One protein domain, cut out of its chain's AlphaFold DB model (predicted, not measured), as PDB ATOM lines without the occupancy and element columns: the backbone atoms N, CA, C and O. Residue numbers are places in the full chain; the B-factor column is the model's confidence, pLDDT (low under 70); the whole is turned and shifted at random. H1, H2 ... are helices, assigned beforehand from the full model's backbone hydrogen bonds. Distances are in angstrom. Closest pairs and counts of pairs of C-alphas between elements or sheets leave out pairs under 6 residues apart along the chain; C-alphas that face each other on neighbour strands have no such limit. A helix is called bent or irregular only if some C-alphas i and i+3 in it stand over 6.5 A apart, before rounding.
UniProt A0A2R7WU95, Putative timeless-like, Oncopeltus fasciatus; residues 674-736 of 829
ATOM      1  N   GLU A 674     -20.483 -48.555 -49.413       70.69
ATOM      2  CA  GLU A 674     -19.952 -47.463 -50.236       70.69
ATOM      3  C   GLU A 674     -19.515 -46.250 -49.394       70.69
ATOM      4  O   GLU A 674     -18.460 -45.668 -49.643       70.69
ATOM      5  N   GLU A 675     -20.279 -45.896 -48.357       76.75
ATOM      6  CA  GLU A 675     -19.939 -44.864 -47.371       76.75
ATOM      7  C   GLU A 675     -18.677 -45.245 -46.604       76.75
ATOM      8  O   GLU A 675     -17.772 -44.437 -46.429       76.75
ATOM      9  N   SER A 676     -18.584 -46.498 -46.170       75.38
ATOM     10  CA  SER A 676     -17.395 -47.008 -45.494       75.38
ATOM     11  C   SER A 676     -16.151 -46.901 -46.383       75.38
ATOM     12  O   SER A 676     -15.117 -46.435 -45.910       75.38
ATOM     13  N   ASP A 677     -16.250 -47.244 -47.666       75.81
ATOM     14  CA  ASP A 677     -15.119 -47.184 -48.601       75.81
ATOM     15  C   ASP A 677     -14.716 -45.734 -48.944       75.81
ATOM     16  O   ASP A 677     -13.535 -45.431 -49.149       75.81
ATOM     17  N   CYS A 678     -15.674 -44.801 -48.957       81.88
ATOM     18  CA  CYS A 678     -15.411 -43.376 -49.187       81.88
ATOM     19  C   CYS A 678     -14.740 -42.687 -47.988       81.88
ATOM     20  O   CYS A 678     -13.985 -41.728 -48.176       81.88
ATOM     21  N   LEU A 679     -14.970 -43.180 -46.764       85.19
ATOM     22  CA  LEU A 679     -14.450 -42.592 -45.526       85.19
ATOM     23  C   LEU A 679     -12.922 -42.509 -45.521       85.19
ATOM     24  O   LEU A 679     -12.370 -41.466 -45.164       85.19
ATOM     25  N   TYR A 680     -12.254 -43.572 -45.973       82.81
ATOM     26  CA  TYR A 680     -10.802 -43.605 -46.128       82.81
ATOM     27  C   TYR A 680     -10.306 -42.446 -47.004       82.81
ATOM     28  O   TYR A 680      -9.442 -41.665 -46.598       82.81
ATOM     29  N   TRP A 681     -10.902 -42.280 -48.187       80.88
ATOM     30  CA  TRP A 681     -10.501 -41.250 -49.145       80.88
ATOM     31  C   TRP A 681     -10.775 -39.832 -48.642       80.88
ATOM     32  O   TRP A 681      -9.949 -38.938 -48.850       80.88
ATOM     33  N   TYR A 682     -11.900 -39.614 -47.959       86.44
ATOM     34  CA  TYR A 682     -12.216 -38.317 -47.360       86.44
ATOM     35  C   TYR A 682     -11.265 -37.979 -46.218       86.44
ATOM     36  O   TYR A 682     -10.745 -36.865 -46.176       86.44
ATOM     37  N   TYR A 683     -10.944 -38.935 -45.349       86.56
ATOM     38  CA  TYR A 683     -10.028 -38.691 -44.241       86.56
ATOM     39  C   TYR A 683      -8.597 -38.412 -44.708       86.56
ATOM     40  O   TYR A 683      -8.000 -37.432 -44.265       86.56
ATOM     41  N   VAL A 684      -8.066 -39.181 -45.665       80.69
ATOM     42  CA  VAL A 684      -6.725 -38.942 -46.238       80.69
ATOM     43  C   VAL A 684      -6.628 -37.550 -46.873       80.69
ATOM     44  O   VAL A 684      -5.610 -36.872 -46.740       80.69
ATOM     45  N   ARG A 685      -7.705 -37.077 -47.513       78.81
ATOM     46  CA  ARG A 685      -7.774 -35.728 -48.097       78.81
ATOM     47  C   ARG A 685      -7.890 -34.621 -47.043       78.81
ATOM     48  O   ARG A 685      -7.475 -33.490 -47.299       78.81
ATOM     49  N   SER A 686      -8.425 -34.943 -45.871       85.00
ATOM     50  CA  SER A 686      -8.666 -34.012 -44.767       85.00
ATOM     51  C   SER A 686      -7.595 -34.054 -43.668       85.00
ATOM     52  O   SER A 686      -7.604 -33.182 -42.801       85.00
ATOM     53  N   VAL A 687      -6.641 -34.993 -43.707       77.19
ATOM     54  CA  VAL A 687      -5.671 -35.233 -42.618       77.19
ATOM     55  C   VAL A 687      -4.773 -34.028 -42.309       77.19
ATOM     56  O   VAL A 687      -4.419 -33.799 -41.158       77.19
ATOM     57  N   ASN A 688      -4.463 -33.209 -43.321       76.19
ATOM     58  CA  ASN A 688      -3.645 -31.997 -43.181       76.19
ATOM     59  C   ASN A 688      -4.465 -30.743 -42.832       76.19
ATOM     60  O   ASN A 688      -3.919 -29.640 -42.781       76.19
ATOM     61  N   SER A 689      -5.780 -30.882 -42.649       80.69
ATOM     62  CA  SER A 689      -6.644 -29.765 -42.271       80.69
ATOM     63  C   SER A 689      -6.646 -29.561 -40.748       80.69
ATOM     64  O   SER A 689      -6.423 -30.513 -39.999       80.69
ATOM     65  N   PRO A 690      -6.892 -28.331 -40.261       72.44
ATOM     66  CA  PRO A 690      -6.945 -28.051 -38.825       72.44
ATOM     67  C   PRO A 690      -8.071 -28.812 -38.103       72.44
ATOM     68  O   PRO A 690      -7.930 -29.109 -36.917       72.44
ATOM     69  N   ASP A 691      -9.140 -29.175 -38.825       83.06
ATOM     70  CA  ASP A 691     -10.221 -30.050 -38.360       83.06
ATOM     71  C   ASP A 691     -10.496 -31.186 -39.373       83.06
ATOM     72  O   ASP A 691     -11.393 -31.074 -40.215       83.06
ATOM     73  N   PRO A 692      -9.733 -32.294 -39.304       83.38
ATOM     74  CA  PRO A 692      -9.881 -33.415 -40.228       83.38
ATOM     75  C   PRO A 692     -11.265 -34.063 -40.186       83.38
ATOM     76  O   PRO A 692     -11.784 -34.452 -41.226       83.38
ATOM     77  N   VAL A 693     -11.877 -34.160 -39.002       86.19
ATOM     78  CA  VAL A 693     -13.165 -34.843 -38.797       86.19
ATOM     79  C   VAL A 693     -14.322 -33.970 -39.282       86.19
ATOM     80  O   VAL A 693     -15.222 -34.472 -39.952       86.19
ATOM     81  N   GLY A 694     -14.278 -32.659 -39.025       83.06
ATOM     82  CA  GLY A 694     -15.276 -31.724 -39.554       83.06
ATOM     83  C   GLY A 694     -15.244 -31.642 -41.071       83.06
ATOM     84  O   GLY A 694     -16.281 -31.718 -41.720       83.06
ATOM     85  N   ASN A 695     -14.047 -31.610 -41.651       84.50
ATOM     86  CA  ASN A 695     -13.891 -31.564 -43.099       84.50
ATOM     87  C   ASN A 695     -14.358 -32.872 -43.780       84.50
ATOM     88  O   ASN A 695     -14.905 -32.829 -44.879       84.50
ATOM     89  N   VAL A 696     -14.221 -34.031 -43.120       86.62
ATOM     90  CA  VAL A 696     -14.825 -35.297 -43.585       86.62
ATOM     91  C   VAL A 696     -16.353 -35.218 -43.584       86.62
ATOM     92  O   VAL A 696     -16.982 -35.639 -44.554       86.62
ATOM     93  N   ILE A 697     -16.960 -34.647 -42.541       85.81
ATOM     94  CA  ILE A 697     -18.416 -34.446 -42.482       85.81
ATOM     95  C   ILE A 697     -18.879 -33.497 -43.588       85.81
ATOM     96  O   ILE A 697     -19.860 -33.792 -44.265       85.81
ATOM     97  N   ASP A 698     -18.152 -32.409 -43.835       84.38
ATOM     98  CA  ASP A 698     -18.473 -31.470 -44.912       84.38
ATOM     99  C   ASP A 698     -18.391 -32.128 -46.300       84.38
ATOM    100  O   ASP A 698     -19.175 -31.802 -47.197       84.38
ATOM    101  N   LEU A 699     -17.452 -33.059 -46.503       82.62
ATOM    102  CA  LEU A 699     -17.345 -33.839 -47.739       82.62
ATOM    103  C   LEU A 699     -18.524 -34.806 -47.906       82.62
ATOM    104  O   LEU A 699     -19.080 -34.884 -49.004       82.62
ATOM    105  N   TYR A 700     -18.971 -35.455 -46.826       84.25
ATOM    106  CA  TYR A 700     -20.202 -36.251 -46.840       84.25
ATOM    107  C   TYR A 700     -21.438 -35.400 -47.131       84.25
ATOM    108  O   TYR A 700     -22.231 -35.756 -48.007       84.25
ATOM    109  N   ALA A 701     -21.556 -34.232 -46.499       83.06
ATOM    110  CA  ALA A 701     -22.664 -33.311 -46.724       83.06
ATOM    111  C   ALA A 701     -22.732 -32.856 -48.193       83.06
ATOM    112  O   ALA A 701     -23.812 -32.815 -48.781       83.06
ATOM    113  N   LYS A 702     -21.579 -32.602 -48.829       77.56
ATOM    114  CA  LYS A 702     -21.488 -32.266 -50.265       77.56
ATOM    115  C   LYS A 702     -21.865 -33.421 -51.198       77.56
ATOM    116  O   LYS A 702     -22.256 -33.160 -52.332       77.56
ATOM    117  N   SER A 703     -21.766 -34.669 -50.739       73.50
ATOM    118  CA  SER A 703     -22.209 -35.865 -51.475       73.50
ATOM    119  C   SER A 703     -23.690 -36.220 -51.259       73.50
ATOM    120  O   SER A 703     -24.175 -37.176 -51.854       73.50
ATOM    121  N   GLY A 704     -24.420 -35.444 -50.443       67.25
ATOM    122  CA  GLY A 704     -25.840 -35.662 -50.138       67.25
ATOM    123  C   GLY A 704     -26.115 -36.420 -48.832       67.25
ATOM    124  O   GLY A 704     -27.271 -36.718 -48.543       67.25
ATOM    125  N   ILE A 705     -25.086 -36.708 -48.023       74.06
ATOM    126  CA  ILE A 705     -25.187 -37.484 -46.776       74.06
ATOM    127  C   ILE A 705     -24.965 -36.556 -45.573       74.06
ATOM    128  O   ILE A 705     -23.858 -36.077 -45.344       74.06
ATOM    129  N   VAL A 706     -26.011 -36.311 -44.780       71.75
ATOM    130  CA  VAL A 706     -26.008 -35.313 -43.682       71.75
ATOM    131  C   VAL A 706     -26.125 -35.907 -42.271       71.75
ATOM    132  O   VAL A 706     -26.096 -35.175 -41.288       71.75
ATOM    133  N   ASN A 707     -26.230 -37.230 -42.137       71.75
ATOM    134  CA  ASN A 707     -26.462 -37.918 -40.858       71.75
ATOM    135  C   ASN A 707     -25.180 -38.421 -40.157       71.75
ATOM    136  O   ASN A 707     -25.274 -39.209 -39.214       71.75
ATOM    137  N   LYS A 708     -23.984 -38.006 -40.594       78.25
ATOM    138  CA  LYS A 708     -22.711 -38.482 -40.023       78.25
ATOM    139  C   LYS A 708     -22.270 -37.606 -38.849       78.25
ATOM    140  O   LYS A 708     -22.066 -36.404 -38.997       78.25
ATOM    141  N   SER A 709     -22.117 -38.216 -37.672       80.69
ATOM    142  CA  SER A 709     -21.631 -37.548 -36.461       80.69
ATOM    143  C   SER A 709     -20.101 -37.582 -36.378       80.69
ATOM    144  O   SER A 709     -19.461 -38.508 -36.872       80.69
ATOM    145  N   ARG A 710     -19.500 -36.591 -35.705       83.56
ATOM    146  CA  ARG A 710     -18.038 -36.509 -35.499       83.56
ATOM    147  C   ARG A 710     -17.487 -37.742 -34.782       83.56
ATOM    148  O   ARG A 710     -16.495 -38.312 -35.220       83.56
ATOM    149  N   LEU A 711     -18.187 -38.196 -33.740       81.31
ATOM    150  CA  LEU A 711     -17.851 -39.414 -32.998       81.31
ATOM    151  C   LEU A 711     -17.969 -40.669 -33.873       81.31
ATOM    152  O   LEU A 711     -17.034 -41.461 -33.911       81.31
ATOM    153  N   GLY A 712     -19.051 -40.804 -34.648       79.19
ATOM    154  CA  GLY A 712     -19.243 -41.949 -35.542       79.19
ATOM    155  C   GLY A 712     -18.191 -42.024 -36.653       79.19
ATOM    156  O   GLY A 712     -17.774 -43.114 -37.033       79.19
ATOM    157  N   VAL A 713     -17.707 -40.878 -37.146       84.81
ATOM    158  CA  VAL A 713     -16.581 -40.808 -38.093       84.81
ATOM    159  C   VAL A 713     -15.285 -41.298 -37.440       84.81
ATOM    160  O   VAL A 713     -14.584 -42.115 -38.029       84.81
ATOM    161  N   ILE A 714     -14.967 -40.844 -36.222       84.62
ATOM    162  CA  ILE A 714     -13.740 -41.239 -35.504       84.62
ATOM    163  C   ILE A 714     -13.753 -42.738 -35.162       84.62
ATOM    164  O   ILE A 714     -12.739 -43.418 -35.332       84.62
ATOM    165  N   GLU A 715     -14.891 -43.268 -34.718       79.50
ATOM    166  CA  GLU A 715     -15.057 -44.695 -34.418       79.50
ATOM    167  C   GLU A 715     -14.946 -45.560 -35.675       79.50
ATOM    168  O   GLU A 715     -14.255 -46.581 -35.655       79.50
ATOM    169  N   GLN A 716     -15.550 -45.134 -36.788       84.44
ATOM    170  CA  GLN A 716     -15.476 -45.878 -38.045       84.44
ATOM    171  C   GLN A 716     -14.069 -45.841 -38.663       84.44
ATOM    172  O   GLN A 716     -13.621 -46.846 -39.213       84.44
ATOM    173  N   LEU A 717     -13.326 -44.738 -38.507       84.56
ATOM    174  CA  LEU A 717     -11.917 -44.657 -38.913       84.56
ATOM    175  C   LEU A 717     -11.029 -45.634 -38.133       84.56
ATOM    176  O   LEU A 717     -10.114 -46.215 -38.716       84.56
ATOM    177  N   LEU A 718     -11.294 -45.830 -36.836       82.81
ATOM    178  CA  LEU A 718     -10.581 -46.824 -36.030       82.81
ATOM    179  C   LEU A 718     -10.977 -48.249 -36.436       82.81
ATOM    180  O   LEU A 718     -10.110 -49.105 -36.563       82.81
ATOM    181  N   ARG A 719     -12.269 -48.510 -36.687       82.19
ATOM    182  CA  ARG A 719     -12.756 -49.836 -37.119       82.19
ATOM    183  C   ARG A 719     -12.197 -50.285 -38.470       82.19
ATOM    184  O   ARG A 719     -12.115 -51.484 -38.710       82.19
ATOM    185  N   GLN A 720     -11.844 -49.346 -39.344       82.00
ATOM    186  CA  GLN A 720     -11.241 -49.612 -40.653       82.00
ATOM    187  C   GLN A 720      -9.699 -49.598 -40.632       82.00
ATOM    188  O   GLN A 720      -9.088 -49.626 -41.698       82.00
ATOM    189  N   ASP A 721      -9.074 -49.505 -39.450       78.44
ATOM    190  CA  ASP A 721      -7.620 -49.347 -39.276       78.44
ATOM    191  C   ASP A 721      -7.023 -48.148 -40.049       78.44
ATOM    192  O   ASP A 721      -5.830 -48.103 -40.355       78.44
ATOM    193  N   VAL A 722      -7.840 -47.131 -40.356       83.75
ATOM    194  CA  VAL A 722      -7.395 -45.901 -41.037       83.75
ATOM    195  C   VAL A 722      -6.617 -45.003 -40.076       83.75
ATOM    196  O   VAL A 722      -5.692 -44.300 -40.484       83.75
ATOM    197  N   ILE A 723      -6.978 -45.043 -38.793       83.69
ATOM    198  CA  ILE A 723      -6.258 -44.389 -37.699       83.69
ATOM    199  C   ILE A 723      -5.840 -45.425 -36.661       83.69
ATOM    200  O   ILE A 723      -6.562 -46.382 -36.390       83.69
ATOM    201  N   ASN A 724      -4.687 -45.214 -36.032       79.44
ATOM    202  CA  ASN A 724      -4.231 -46.062 -34.935       79.44
ATOM    203  C   ASN A 724      -4.783 -45.592 -33.576       79.44
ATOM    204  O   ASN A 724      -5.276 -44.475 -33.423       79.44
ATOM    205  N   SER A 725      -4.667 -46.441 -32.551       73.75
ATOM    206  CA  SER A 725      -5.139 -46.126 -31.193       73.75
ATOM    207  C   SER A 725      -4.585 -44.796 -30.621       73.75
ATOM    208  O   SER A 725      -5.360 -44.037 -30.036       73.75
ATOM    209  N   PRO A 726      -3.299 -44.427 -30.818       76.69
ATOM    210  CA  PRO A 726      -2.798 -43.094 -30.461       76.69
ATOM    211  C   PRO A 726      -3.535 -41.935 -31.149       76.69
ATOM    212  O   PRO A 726      -3.936 -40.985 -30.477       76.69
ATOM    213  N   GLN A 727      -3.756 -42.023 -32.462       78.19
ATOM    214  CA  GLN A 727      -4.457 -41.004 -33.255       78.19
ATOM    215  C   GLN A 727      -5.939 -40.908 -32.882       78.19
ATOM    216  O   GLN A 727      -6.474 -39.806 -32.776       78.19
ATOM    217  N   TYR A 728      -6.586 -42.042 -32.609       81.94
ATOM    218  CA  TYR A 728      -7.942 -42.081 -32.065       81.94
ATOM    219  C   TYR A 728      -8.027 -41.308 -30.743       81.94
ATOM    220  O   TYR A 728      -8.877 -40.435 -30.587       81.94
ATOM    221  N   ASN A 729      -7.092 -41.551 -29.820       73.31
ATOM    222  CA  ASN A 729      -7.052 -40.844 -28.542       73.31
ATOM    223  C   ASN A 729      -6.804 -39.333 -28.705       73.31
ATOM    224  O   ASN A 729      -7.347 -38.546 -27.932       73.31
ATOM    225  N   GLU A 730      -6.005 -38.902 -29.685       79.06
ATOM    226  CA  GLU A 730      -5.806 -37.473 -29.980       79.06
ATOM    227  C   GLU A 730      -7.051 -36.805 -30.573       79.06
ATOM    228  O   GLU A 730      -7.401 -35.699 -30.153       79.06
ATOM    229  N   LEU A 731      -7.738 -37.469 -31.507       79.12
ATOM    230  CA  LEU A 731      -8.993 -36.970 -32.076       79.12
ATOM    231  C   LEU A 731     -10.082 -36.895 -30.998       79.12
ATOM    232  O   LEU A 731     -10.713 -35.854 -30.847       79.12
ATOM    233  N   MET A 732     -10.213 -37.925 -30.159       75.88
ATOM    234  CA  MET A 732     -11.161 -37.944 -29.037       75.88
ATOM    235  C   MET A 732     -10.861 -36.878 -27.972       75.88
ATOM    236  O   MET A 732     -11.788 -36.340 -27.369       75.88
ATOM    237  N   LYS A 733      -9.585 -36.526 -27.743       73.69
ATOM    238  CA  LYS A 733      -9.202 -35.427 -26.834       73.69
ATOM    239  C   LYS A 733      -9.634 -34.054 -27.347       73.69
ATOM    240  O   LYS A 733      -9.957 -33.196 -26.532       73.69
ATOM    241  N   LYS A 734      -9.638 -33.835 -28.668       71.94
ATOM    242  CA  LYS A 734     -10.073 -32.565 -29.281       71.94
ATOM    243  C   LYS A 734     -11.595 -32.374 -29.262       71.94
ATOM    244  O   LYS A 734     -12.044 -31.235 -29.304       71.94
ATOM    245  N   GLU A 735     -12.368 -33.454 -29.139       68.62
ATOM    246  CA  GLU A 735     -13.840 -33.418 -29.054       68.62
ATOM    247  C   GLU A 735     -14.378 -33.210 -27.619       68.62
ATOM    248  O   GLU A 735     -15.584 -33.059 -27.421       68.62
ATOM    249  N   GLN A 736     -13.515 -33.172 -26.593       51.38
ATOM    250  CA  GLN A 736     -13.925 -32.855 -25.219       51.38
ATOM    251  C   GLN A 736     -14.078 -31.334 -25.024       51.38
ATOM    252  O   GLN A 736     -13.099 -30.611 -24.855       51.38
TER     253      GLN A 736
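This is residues 674 to 736 of the 829 residues of the protein "Putative timeless-like" of Oncopeltus fasciatus (UniProt A0A2R7WU95). The longest helix, H1, and H2 make a steeply crossed pair that packs at about a right angle on H3, and H4 folds back beside H3 as the second arm of a helical hairpin. H3 stands in the middle of this small helical body, touching H1, H2 and H4, while H4 packs on H3 alone, apart from H1 and only just apart from H2, with closest C-alphas 8.2 A apart. The printed part has 63 residues with four named helices, H1, H2, H3 and H4 in that order along the chain, and no named strand; its class is all helix. The whole is compact, with a radius of gyration of the C-alphas of 10.7 A, and the C-alphas span 31 by 21 by 21 A.

H1, residues 674 to 686, measures 18.4 A from C-alpha 674 at (-19.952, -47.463, -50.236) to C-alpha 686 at (-8.666, -34.012, -44.767). It is neither bent nor irregular, but only just: C-alphas 677 and 680 are 6.1 A apart. H2, residues 692 to 702, is 15.4 A long. H3, residues 710 to 719, is 14.4 A long. H4, residues 725 to 734, is 14.6 A long and ends with C-alpha 734 at (-10.073, -32.565, -29.281).

H1 and H2 touch at a steep tilt of 52 degrees and run opposite ways; their closest C-alphas are those of Ser 686 and Pro 692, 4.7 A apart. H3 is the hub, touching three other helices. H1 touches H3 with residues 676 to 680 alone, about perpendicular at 77 degrees, and the closest C-alphas are those of Tyr 680 and Leu 717, 7.4 A apart. H2 and H3 touch and are about perpendicular, at 75 degrees, with the C-alphas of Val 693 and Arg 710 the closest at 6.1 A. H3 and H4 touch as a helical hairpin, at a shallow tilt of 4 degrees and opposite ways; their closest C-alphas, of Leu 718 and Tyr 728, are 6.7 A apart. The helix packing is mostly crossed: of the 4 pairs that touch, 1 is at a shallow tilt. H4 is apart from H1, and only just apart from H2, with the closest C-alphas 8.2 A apart. In H2, H3 and H4 every O i to N i+4 pair is within hydrogen-bond range, and in H1 7 of 9 are.

The two C-alphas farthest apart are those of Gly 704 and Pro 726, 31.2 A, and the first and last printed C-alphas, of Glu 674 and Gln 736, are 29.6 A apart. The printed part has no cut. The links from H1 to H2 and from H3 to H4 are tight, with 5 residues each, and the link from H2 to H3 is short, with 7 residues. The mean pLDDT of the printed part is 79.3, and residue 704 and residues 735 to 736 are under 70.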